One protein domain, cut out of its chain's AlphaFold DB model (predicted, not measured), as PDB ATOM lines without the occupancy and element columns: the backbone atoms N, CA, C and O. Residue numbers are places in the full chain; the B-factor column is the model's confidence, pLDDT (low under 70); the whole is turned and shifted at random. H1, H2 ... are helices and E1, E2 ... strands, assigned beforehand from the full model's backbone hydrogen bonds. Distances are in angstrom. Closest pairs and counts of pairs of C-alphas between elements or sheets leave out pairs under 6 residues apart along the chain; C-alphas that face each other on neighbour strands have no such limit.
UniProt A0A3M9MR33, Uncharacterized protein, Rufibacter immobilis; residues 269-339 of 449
ATOM      1  N   TYR A 269      15.089 -44.266 -38.207       75.31
ATOM      2  CA  TYR A 269      14.794 -45.473 -37.438       75.31
ATOM      3  C   TYR A 269      13.315 -45.836 -37.537       75.31
ATOM      4  O   TYR A 269      12.444 -45.008 -37.269       75.31
ATOM      5  N   HIS A 270      13.036 -47.094 -37.857       79.94
ATOM      6  CA  HIS A 270      11.728 -47.711 -37.704       79.94
ATOM      7  C   HIS A 270      11.694 -48.461 -36.370       79.94
ATOM      8  O   HIS A 270      12.320 -49.510 -36.213       79.94
ATOM      9  N   ILE A 271      10.979 -47.902 -35.392       81.69
ATOM     10  CA  ILE A 271      10.836 -48.490 -34.057       81.69
ATOM     11  C   ILE A 271       9.551 -49.318 -34.022       81.69
ATOM     12  O   ILE A 271       8.452 -48.771 -34.076       81.69
ATOM     13  N   LYS A 272       9.691 -50.638 -33.910       85.31
ATOM     14  CA  LYS A 272       8.585 -51.577 -33.708       85.31
ATOM     15  C   LYS A 272       8.468 -51.887 -32.220       85.31
ATOM     16  O   LYS A 272       9.427 -52.358 -31.605       85.31
ATOM     17  N   VAL A 273       7.293 -51.625 -31.659       87.06
ATOM     18  CA  VAL A 273       6.969 -51.870 -30.248       87.06
ATOM     19  C   VAL A 273       5.982 -53.034 -30.179       87.06
ATOM     20  O   VAL A 273       4.952 -52.959 -30.849       87.06
ATOM     21  N   PRO A 274       6.262 -54.100 -29.410       87.38
ATOM     22  CA  PRO A 274       5.306 -55.184 -29.244       87.38
ATOM     23  C   PRO A 274       4.094 -54.700 -28.436       87.38
ATOM     24  O   PRO A 274       4.234 -53.906 -27.508       87.38
ATOM     25  N   ASP A 275       2.902 -55.178 -28.777       85.00
ATOM     26  CA  ASP A 275       1.633 -54.777 -28.159       85.00
ATOM     27  C   ASP A 275       1.609 -54.982 -26.636       85.00
ATOM     28  O   ASP A 275       1.244 -54.067 -25.893       85.00
ATOM     29  N   TYR A 276       2.106 -56.124 -26.152       86.06
ATOM     30  CA  TYR A 276       2.141 -56.453 -24.727       86.06
ATOM     31  C   TYR A 276       2.985 -55.478 -23.894       86.06
ATOM     32  O   TYR A 276       2.810 -55.410 -22.675       86.06
ATOM     33  N   PHE A 277       3.913 -54.729 -24.509       88.50
ATOM     34  CA  PHE A 277       4.756 -53.769 -23.792       88.50
ATOM     35  C   PHE A 277       3.914 -52.729 -23.056       88.50
ATOM     36  O   PHE A 277       4.258 -52.338 -21.939       88.50
ATOM     37  N   TRP A 278       2.816 -52.287 -23.670       89.38
ATOM     38  CA  TRP A 278       1.972 -51.246 -23.100       89.38
ATOM     39  C   TRP A 278       1.272 -51.734 -21.833       89.38
ATOM     40  O   TRP A 278       1.365 -51.066 -20.806       89.38
ATOM     41  N   SER A 279       0.688 -52.932 -21.872       89.06
ATOM     42  CA  SER A 279       0.006 -53.558 -20.730       89.06
ATOM     43  C   SER A 279       0.977 -54.021 -19.638       89.06
ATOM     44  O   SER A 279       0.618 -54.039 -18.463       89.06
ATOM     45  N   TRP A 280       2.226 -54.338 -19.994       86.56
ATOM     46  CA  TRP A 280       3.292 -54.616 -19.027       86.56
ATOM     47  C   TRP A 280       3.782 -53.354 -18.302       86.56
ATOM     48  O   TRP A 280       3.972 -53.369 -17.088       86.56
ATOM     49  N   LYS A 281       4.013 -52.259 -19.037       88.38
ATOM     50  CA  LYS A 281       4.602 -51.031 -18.487       88.38
ATOM     51  C   LYS A 281       3.584 -50.145 -17.772       88.38
ATOM     52  O   LYS A 281       3.935 -49.472 -16.802       88.38
ATOM     53  N   TYR A 282       2.354 -50.108 -18.273       90.56
ATOM     54  CA  TYR A 282       1.276 -49.289 -17.739       90.56
ATOM     55  C   TYR A 282       0.181 -50.203 -17.181       90.56
ATOM     56  O   TYR A 282      -0.529 -50.841 -17.958       90.56
ATOM     57  N   PRO A 283       0.017 -50.261 -15.846       88.38
ATOM     58  CA  PRO A 283      -1.080 -50.997 -15.231       88.38
ATOM     59  C   PRO A 283      -2.428 -50.544 -15.791       88.38
ATOM     60  O   PRO A 283      -2.600 -49.363 -16.109       88.38
ATOM     61  N   GLU A 284      -3.371 -51.480 -15.898       88.00
ATOM     62  CA  GLU A 284      -4.735 -51.207 -16.373       88.00
ATOM     63  C   GLU A 284      -4.789 -50.624 -17.796       88.00
ATOM     64  O   GLU A 284      -5.734 -49.927 -18.153       88.00
ATOM     65  N   TRP A 285      -3.779 -50.904 -18.631       88.94
ATOM     66  CA  TRP A 285      -3.714 -50.391 -20.000       88.94
ATOM     67  C   TRP A 285      -5.014 -50.606 -20.775       88.94
ATOM     68  O   TRP A 285      -5.536 -49.660 -21.353       88.94
ATOM     69  N   GLU A 286      -5.583 -51.812 -20.730       86.94
ATOM     70  CA  GLU A 286      -6.795 -52.143 -21.488       86.94
ATOM     71  C   GLU A 286      -8.001 -51.273 -21.111       86.94
ATOM     72  O   GLU A 286      -8.781 -50.904 -21.987       86.94
ATOM     73  N   THR A 287      -8.110 -50.871 -19.843       88.75
ATOM     74  CA  THR A 287      -9.234 -50.087 -19.312       88.75
ATOM     75  C   THR A 287      -9.001 -48.573 -19.358       88.75
ATOM     76  O   THR A 287      -9.896 -47.813 -18.985       88.75
ATOM     77  N   LYS A 288      -7.832 -48.105 -19.825       90.19
ATOM     78  CA  LYS A 288      -7.541 -46.671 -19.975       90.19
ATOM     79  C   LYS A 288      -8.304 -46.037 -21.146       90.19
ATOM     80  O   LYS A 288      -8.399 -46.658 -22.209       90.19
ATOM     81  N   PRO A 289      -8.767 -44.779 -21.008       92.50
ATOM     82  CA  PRO A 289      -9.298 -44.004 -22.125       92.50
ATOM     83  C   PRO A 289      -8.269 -43.827 -23.250       92.50
ATOM     84  O   PRO A 289      -7.071 -43.680 -22.995       92.50
ATOM     85  N   GLU A 290      -8.737 -43.763 -24.495       89.38
ATOM     86  CA  GLU A 290      -7.878 -43.662 -25.686       89.38
ATOM     87  C   GLU A 290      -6.990 -42.403 -25.692       89.38
ATOM     88  O   GLU A 290      -5.827 -42.441 -26.101       89.38
ATOM     89  N   GLU A 291      -7.497 -41.287 -25.162       91.25
ATOM     90  CA  GLU A 291      -6.721 -40.050 -25.011       91.25
ATOM     91  C   GLU A 291      -5.522 -40.232 -24.068       91.25
ATOM     92  O   GLU A 291      -4.425 -39.724 -24.327       91.25
ATOM     93  N   GLU A 292      -5.699 -40.998 -22.987       90.31
ATOM     94  CA  GLU A 292      -4.629 -41.296 -22.035       90.31
ATOM     95  C   GLU A 292      -3.601 -42.251 -22.653       90.31
ATOM     96  O   GLU A 292      -2.394 -42.014 -22.536       90.31
ATOM     97  N   LYS A 293      -4.065 -43.274 -23.387       89.69
ATOM     98  CA  LYS A 293      -3.204 -44.196 -24.146       89.69
ATOM     99  C   LYS A 293      -2.322 -43.443 -25.141       89.69
ATOM    100  O   LYS A 293      -1.099 -43.591 -25.116       89.69
ATOM    101  N   THR A 294      -2.920 -42.557 -25.936       90.06
ATOM    102  CA  THR A 294      -2.213 -41.726 -26.923       90.06
ATOM    103  C   THR A 294      -1.159 -40.837 -26.256       90.06
ATOM    104  O   THR A 294      -0.029 -40.717 -26.738       90.06
ATOM    105  N   LYS A 295      -1.487 -40.228 -25.109       91.44
ATOM    106  CA  LYS A 295      -0.549 -39.382 -24.356       91.44
ATOM    107  C   LYS A 295       0.661 -40.172 -23.849       91.44
ATOM    108  O   LYS A 295       1.789 -39.684 -23.937       91.44
ATOM    109  N   LEU A 296       0.444 -41.384 -23.338       90.62
ATOM    110  CA  LEU A 296       1.511 -42.268 -22.857       90.62
ATOM    111  C   LEU A 296       2.384 -42.786 -24.008       90.62
ATOM    112  O   LEU A 296       3.610 -42.732 -23.910       90.62
ATOM    113  N   GLN A 297       1.777 -43.184 -25.127       89.44
ATOM    114  CA  GLN A 297       2.500 -43.562 -26.345       89.44
ATOM    115  C   GLN A 297       3.367 -42.414 -26.866       89.44
ATOM    116  O   GLN A 297       4.545 -42.615 -27.157       89.44
ATOM    117  N   LYS A 298       2.828 -41.188 -26.911       88.38
ATOM    118  CA  LYS A 298       3.572 -39.994 -27.332       88.38
ATOM    119  C   LYS A 298       4.743 -39.679 -26.399       88.38
ATOM    120  O   LYS A 298       5.808 -39.296 -26.876       88.38
ATOM    121  N   LYS A 299       4.571 -39.872 -25.088       90.38
ATOM    122  CA  LYS A 299       5.645 -39.706 -24.097       90.38
ATOM    123  C   LYS A 299       6.782 -40.704 -24.325       90.38
ATOM    124  O   LYS A 299       7.949 -40.325 -24.280       90.38
ATOM    125  N   GLU A 300       6.457 -41.970 -24.583       88.75
ATOM    126  CA  GLU A 300       7.466 -42.989 -24.890       88.75
ATOM    127  C   GLU A 300       8.148 -42.729 -26.230       88.75
ATOM    128  O   GLU A 300       9.372 -42.812 -26.302       88.75
ATOM    129  N   TYR A 301       7.383 -42.337 -27.250       84.88
ATOM    130  CA  TYR A 301       7.919 -41.903 -28.536       84.88
ATOM    131  C   TYR A 301       8.950 -40.783 -28.355       84.88
ATOM    132  O   TYR A 301      10.088 -40.949 -28.774       84.88
ATOM    133  N   GLN A 302       8.603 -39.702 -27.646       84.94
ATOM    134  CA  GLN A 302       9.518 -38.582 -27.392       84.94
ATOM    135  C   GLN A 302      10.786 -39.026 -26.658       84.94
ATOM    136  O   GLN A 302      11.886 -38.699 -27.095       84.94
ATOM    137  N   ARG A 303      10.646 -39.843 -25.607       85.12
ATOM    138  CA  ARG A 303      11.783 -40.373 -24.843       85.12
ATOM    139  C   ARG A 303      12.749 -41.174 -25.719       85.12
ATOM    140  O   ARG A 303      13.961 -41.017 -25.603       85.12
ATOM    141  N   PHE A 304      12.226 -42.045 -26.581       80.25
ATOM    142  CA  PHE A 304      13.055 -42.841 -27.487       80.25
ATOM    143  C   PHE A 304      13.634 -42.005 -28.627       80.25
ATOM    144  O   PHE A 304      14.786 -42.221 -28.998       80.25
ATOM    145  N   THR A 305      12.886 -41.032 -29.151       77.31
ATOM    146  CA  THR A 305      13.405 -40.075 -30.129       77.31
ATOM    147  C   THR A 305      14.592 -39.319 -29.541       77.31
ATOM    148  O   THR A 305      15.667 -39.391 -30.114       77.31
ATOM    149  N   GLU A 306      14.459 -38.702 -28.366       80.88
ATOM    150  CA  GLU A 306      15.556 -37.990 -27.691       80.88
ATOM    151  C   GLU A 306      16.756 -38.899 -27.395       80.88
ATOM    152  O   GLU A 306      17.909 -38.498 -27.588       80.88
ATOM    153  N   PHE A 307      16.507 -40.142 -26.971       80.88
ATOM    154  CA  PHE A 307      17.570 -41.119 -26.748       80.88
ATOM    155  C   PHE A 307      18.349 -41.431 -28.035       80.88
ATOM    156  O   PHE A 307      19.573 -41.478 -27.996       80.88
ATOM    157  N   LEU A 308      17.664 -41.602 -29.170       75.00
ATOM    158  CA  LEU A 308      18.275 -42.009 -30.441       75.00
ATOM    159  C   LEU A 308      18.802 -40.845 -31.298       75.00
ATOM    160  O   LEU A 308      19.635 -41.078 -32.173       75.00
ATOM    161  N   THR A 309      18.310 -39.617 -31.107       71.19
ATOM    162  CA  THR A 309      18.622 -38.474 -31.989       71.19
ATOM    163  C   THR A 309      19.426 -37.357 -31.331       71.19
ATOM    164  O   THR A 309      19.919 -36.486 -32.047       71.19
ATOM    165  N   SER A 310      19.587 -37.349 -30.004       72.56
ATOM    166  CA  SER A 310      20.387 -36.311 -29.342       72.56
ATOM    167  C   SER A 310      21.872 -36.416 -29.702       72.56
ATOM    168  O   SER A 310      22.439 -37.505 -29.813       72.56
ATOM    169  N   ALA A 311      22.521 -35.258 -29.852       67.44
ATOM    170  CA  ALA A 311      23.938 -35.169 -30.209       67.44
ATOM    171  C   ALA A 311      24.848 -35.882 -29.189       67.44
ATOM    172  O   ALA A 311      25.843 -36.487 -29.570       67.44
ATOM    173  N   GLU A 312      24.468 -35.877 -27.908       70.44
ATOM    174  CA  GLU A 312      25.193 -36.547 -26.819       70.44
ATOM    175  C   GLU A 312      25.051 -38.080 -26.823       70.44
ATOM    176  O   GLU A 312      25.844 -38.772 -26.182       70.44
ATOM    177  N   ASN A 313      24.040 -38.627 -27.506       67.50
ATOM    178  CA  ASN A 313      23.816 -40.072 -27.620       67.50
ATOM    179  C   ASN A 313      24.281 -40.651 -28.964       67.50
ATOM    180  O   ASN A 313      24.248 -41.870 -29.149       67.50
ATOM    181  N   ALA A 314      24.762 -39.806 -29.879       62.47
ATOM    182  CA  ALA A 314      25.334 -40.241 -31.143       62.47
ATOM    183  C   ALA A 314      26.545 -41.167 -30.905       62.47
ATOM    184  O   ALA A 314      27.488 -40.815 -30.200       62.47
ATOM    185  N   GLY A 315      26.516 -42.367 -31.494       60.22
ATOM    186  CA  GLY A 315      27.610 -43.343 -31.409       60.22
ATOM    187  C   GLY A 315      27.603 -44.258 -30.176       60.22
ATOM    188  O   GLY A 315      28.526 -45.056 -30.026       60.22
ATOM    189  N   LYS A 316      26.586 -44.193 -29.304       70.94
ATOM    190  CA  LYS A 316      26.453 -45.120 -28.164       70.94
ATOM    191  C   LYS A 316      25.997 -46.516 -28.612       70.94
ATOM    192  O   LYS A 316      25.207 -46.662 -29.542       70.94
ATOM    193  N   THR A 317      26.471 -47.553 -27.921       66.88
ATOM    194  CA  THR A 317      26.072 -48.952 -28.149       66.88
ATOM    195  C   THR A 317      24.779 -49.285 -27.406       66.88
ATOM    196  O   THR A 317      24.619 -48.919 -26.241       66.88
ATOM    197  N   ILE A 318      23.872 -50.019 -28.056       74.00
ATOM    198  CA  ILE A 318      22.655 -50.557 -27.434       74.00
ATOM    199  C   ILE A 318      22.914 -52.010 -27.031       74.00
ATOM    200  O   ILE A 318      23.314 -52.826 -27.858       74.00
ATOM    201  N   PHE A 319      22.670 -52.328 -25.760       72.25
ATOM    202  CA  PHE A 319      22.713 -53.687 -25.226       72.25
ATOM    203  C   PHE A 319      21.292 -54.133 -24.869       72.25
ATOM    204  O   PHE A 319      20.609 -53.451 -24.104       72.25
ATOM    205  N   THR A 320      20.853 -55.274 -25.407       73.12
ATOM    206  CA  THR A 320      19.484 -55.783 -25.232       73.12
ATOM    207  C   THR A 320      19.514 -57.206 -24.689       73.12
ATOM    208  O   THR A 320      20.202 -58.064 -25.233       73.12
ATOM    209  N   VAL A 321      18.726 -57.462 -23.643       72.50
ATOM    210  CA  VAL A 321      18.447 -58.810 -23.126       72.50
ATOM    211  C   VAL A 321      17.054 -59.216 -23.601       72.50
ATOM    212  O   VAL A 321      16.114 -58.431 -23.476       72.50
ATOM    213  N   PHE A 322      16.916 -60.421 -24.148       76.69
ATOM    214  CA  PHE A 322      15.646 -60.957 -24.642       76.69
ATOM    215  C   PHE A 322      15.155 -62.118 -23.771       76.69
ATOM    216  O   PHE A 322      15.931 -62.777 -23.077       76.69
ATOM    217  N   LYS A 323      13.839 -62.348 -23.785       78.25
ATOM    218  CA  LYS A 323      13.176 -63.433 -23.051       78.25
ATOM    219  C   LYS A 323      12.812 -64.547 -24.025       78.25
ATOM    220  O   LYS A 323      12.295 -64.254 -25.095       78.25
ATOM    221  N   THR A 324      13.019 -65.804 -23.652       77.88
ATOM    222  CA  THR A 324      12.611 -66.975 -24.442       77.88
ATOM    223  C   THR A 324      11.388 -67.668 -23.830       77.88
ATOM    224  O   THR A 324      11.123 -67.554 -22.629       77.88
ATOM    225  N   THR A 325      10.591 -68.342 -24.659       79.31
ATOM    226  CA  THR A 325       9.541 -69.273 -24.226       79.31
ATOM    227  C   THR A 325      10.166 -70.580 -23.735       79.31
ATOM    228  O   THR A 325      11.363 -70.817 -23.916       79.31
ATOM    229  N   ALA A 326       9.356 -71.447 -23.119       78.50
ATOM    230  CA  ALA A 326       9.803 -72.767 -22.673       78.50
ATOM    231  C   ALA A 326      10.312 -73.643 -23.836       78.50
ATOM    232  O   ALA A 326      11.183 -74.483 -23.635       78.50
ATOM    233  N   GLU A 327       9.826 -73.403 -25.057       80.81
ATOM    234  CA  GLU A 327      10.269 -74.061 -26.292       80.81
ATOM    235  C   GLU A 327      11.500 -73.395 -26.939       80.81
ATOM    236  O   GLU A 327      11.932 -73.812 -28.011       80.81
ATOM    237  N   GLY A 328      12.072 -72.360 -26.314       74.12
ATOM    238  CA  GLY A 328      13.263 -71.659 -26.803       74.12
ATOM    239  C   GLY A 328      12.995 -70.541 -27.817       74.12
ATOM    240  O   GLY A 328      13.947 -69.944 -28.311       74.12
ATOM    241  N   THR A 329      11.733 -70.211 -28.106       80.00
ATOM    242  CA  THR A 329      11.379 -69.124 -29.034       80.00
ATOM    243  C   THR A 329      11.499 -67.767 -28.343       80.00
ATOM    244  O   THR A 329      10.986 -67.581 -27.244       80.00
ATOM    245  N   GLU A 330      12.148 -66.784 -28.961       79.25
ATOM    246  CA  GLU A 330      12.245 -65.434 -28.394       79.25
ATOM    247  C   GLU A 330      10.880 -64.723 -28.372       79.25
ATOM    248  O   GLU A 330      10.136 -64.720 -29.353       79.25
ATOM    249  N   TRP A 331      10.555 -64.077 -27.252       78.25
ATOM    250  CA  TRP A 331       9.448 -63.128 -27.176       78.25
ATOM    251  C   TRP A 331       9.779 -61.912 -28.037       78.25
ATOM    252  O   TRP A 331      10.889 -61.383 -27.963       78.25
ATOM    253  N   ALA A 332       8.804 -61.424 -28.807       77.94
ATOM    254  CA  ALA A 332       8.987 -60.229 -29.622       77.94
ATOM    255  C   ALA A 332       9.364 -59.034 -28.729       77.94
ATOM    256  O   ALA A 332       8.553 -58.565 -27.937       77.94
ATOM    257  N   GLY A 333      10.606 -58.565 -28.805       80.38
ATOM    258  CA  GLY A 333      11.068 -57.372 -28.099       80.38
ATOM    259  C   GLY A 333      10.833 -56.094 -28.902       80.38
ATOM    260  O   GLY A 333      10.310 -56.115 -30.018       80.38
ATOM    261  N   TRP A 334      11.276 -54.966 -28.348       82.31
ATOM    262  CA  TRP A 334      11.446 -53.753 -29.144       82.31
ATOM    263  C   TRP A 334      12.447 -54.020 -30.265       82.31
ATOM    264  O   TRP A 334      13.547 -54.513 -30.010       82.31
ATOM    265  N   LYS A 335      12.084 -53.661 -31.495       83.31
ATOM    266  CA  LYS A 335      12.975 -53.777 -32.649       83.31
ATOM    267  C   LYS A 335      13.195 -52.400 -33.249       83.31
ATOM    268  O   LYS A 335      12.248 -51.760 -33.694       83.31
ATOM    269  N   ILE A 336      14.443 -51.951 -33.250       80.88
ATOM    270  CA  ILE A 336      14.852 -50.706 -33.898       80.88
ATOM    271  C   ILE A 336      15.558 -51.112 -35.185       80.88
ATOM    272  O   ILE A 336      16.652 -51.667 -35.149       80.88
ATOM    273  N   GLU A 337      14.898 -50.896 -36.315       82.94
ATOM    274  CA  GLU A 337      15.485 -51.119 -37.633       82.94
ATOM    275  C   GLU A 337      15.973 -49.773 -38.164       82.94
ATOM    276  O   GLU A 337      15.199 -48.821 -38.264       82.94
ATOM    277  N   GLU A 338      17.258 -49.675 -38.492       76.25
ATOM    278  CA  GLU A 338      17.739 -48.548 -39.283       76.25
ATOM    279  C   GLU A 338      17.125 -48.653 -40.678       76.25
ATOM    280  O   GLU A 338      17.255 -49.677 -41.358       76.25
ATOM    281  N   ILE A 339      16.430 -47.600 -41.106       71.94
ATOM    282  CA  ILE A 339      16.037 -47.498 -42.505       71.94
ATOM    283  C   ILE A 339      17.289 -47.037 -43.234       71.94
ATOM    284  O   ILE A 339      17.662 -45.870 -43.162       71.94
TER     285      ILE A 339
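AT A GLANCE: This is residues 269 to 339 of the 449 residues of an uncharacterized protein of Rufibacter immobilis (UniProt A0A3M9MR33). A small two-stranded sheet brings the two ends of the printed part together; the long helix H2 passes it with a gap, nearer to E1 than to E2, and the long link of residues 310 to 334 loops away from H2 and folds back near Glu 327 to reach E2. The short helix H1 follows close after E1 in the chain, and residues 310 to 315, just beyond H2, stick out. The printed part has 71 residues, with two named helices and two named strands in the order E1, H1, H2, E2, and the strands E1 and E2 are antiparallel. The class is mixed, helices and strands, though the named elements hold only 34 of the 71 residues. The whole is loose, with a radius of gyration of the C-alphas of 14.5 A, and its outline is flat, 39 by 38 by 19 A.

HOW THE PARTS SIT: E1, residues 269 to 272, and E2, residues 335 to 338, are antiparallel neighbours, with 161 degrees between their N-to-C directions. The C-alphas of Tyr 269 and Glu 338 face each other at 4.6 A, and those of Lys 272 and Lys 335 at 5.0 A. N of residue 270 and O of residue 337 are within hydrogen-bond range at 2.8 A, as are N of residue 335 and O of residue 272 at 3.0 A. H2, residues 290 to 309, and E1 are near each other, with 6 pairs of C-alphas within 10 A but no pair within 8 A. H1, residues 276 to 281, is apart from E2. H1 and H2 are only just apart, with their closest C-alphas at 8.4 A. In both H1 and H2 every O i to N i+4 pair is within hydrogen-bond range.

IN THESE COORDINATES: E1 begins at C-alpha 269, at (14.794, -45.473, -37.438), and measures 9.5 A from first to last C-alpha. E2 measures 9.7 A and ends at C-alpha 338, at (17.739, -48.548, -39.283). H2 is the longest helix; its 20 residues measure 27.7 A, from C-alpha 290 at (-7.878, -43.662, -25.686) to C-alpha 309 at (18.622, -38.474, -31.989). H1 has 6 residues and measures 8.6 A.

THE WHOLE: The C-alphas of Ala 311 and Glu 327 are the two farthest apart, at 41.4 A, while the first and last printed C-alphas, of Tyr 269 and Ile 339, are 5.6 A apart. The printed part has no cut. The link from E1 to H1 is tight, with 3 residues; that from H1 to H2 is short, with 8; that from H2 to E2 is long, with 25. Residues 310 to 315 stand free. The mean pLDDT of the printed part is 81.5, and residue 311, residues 313 to 315 and residue 317 are under 70.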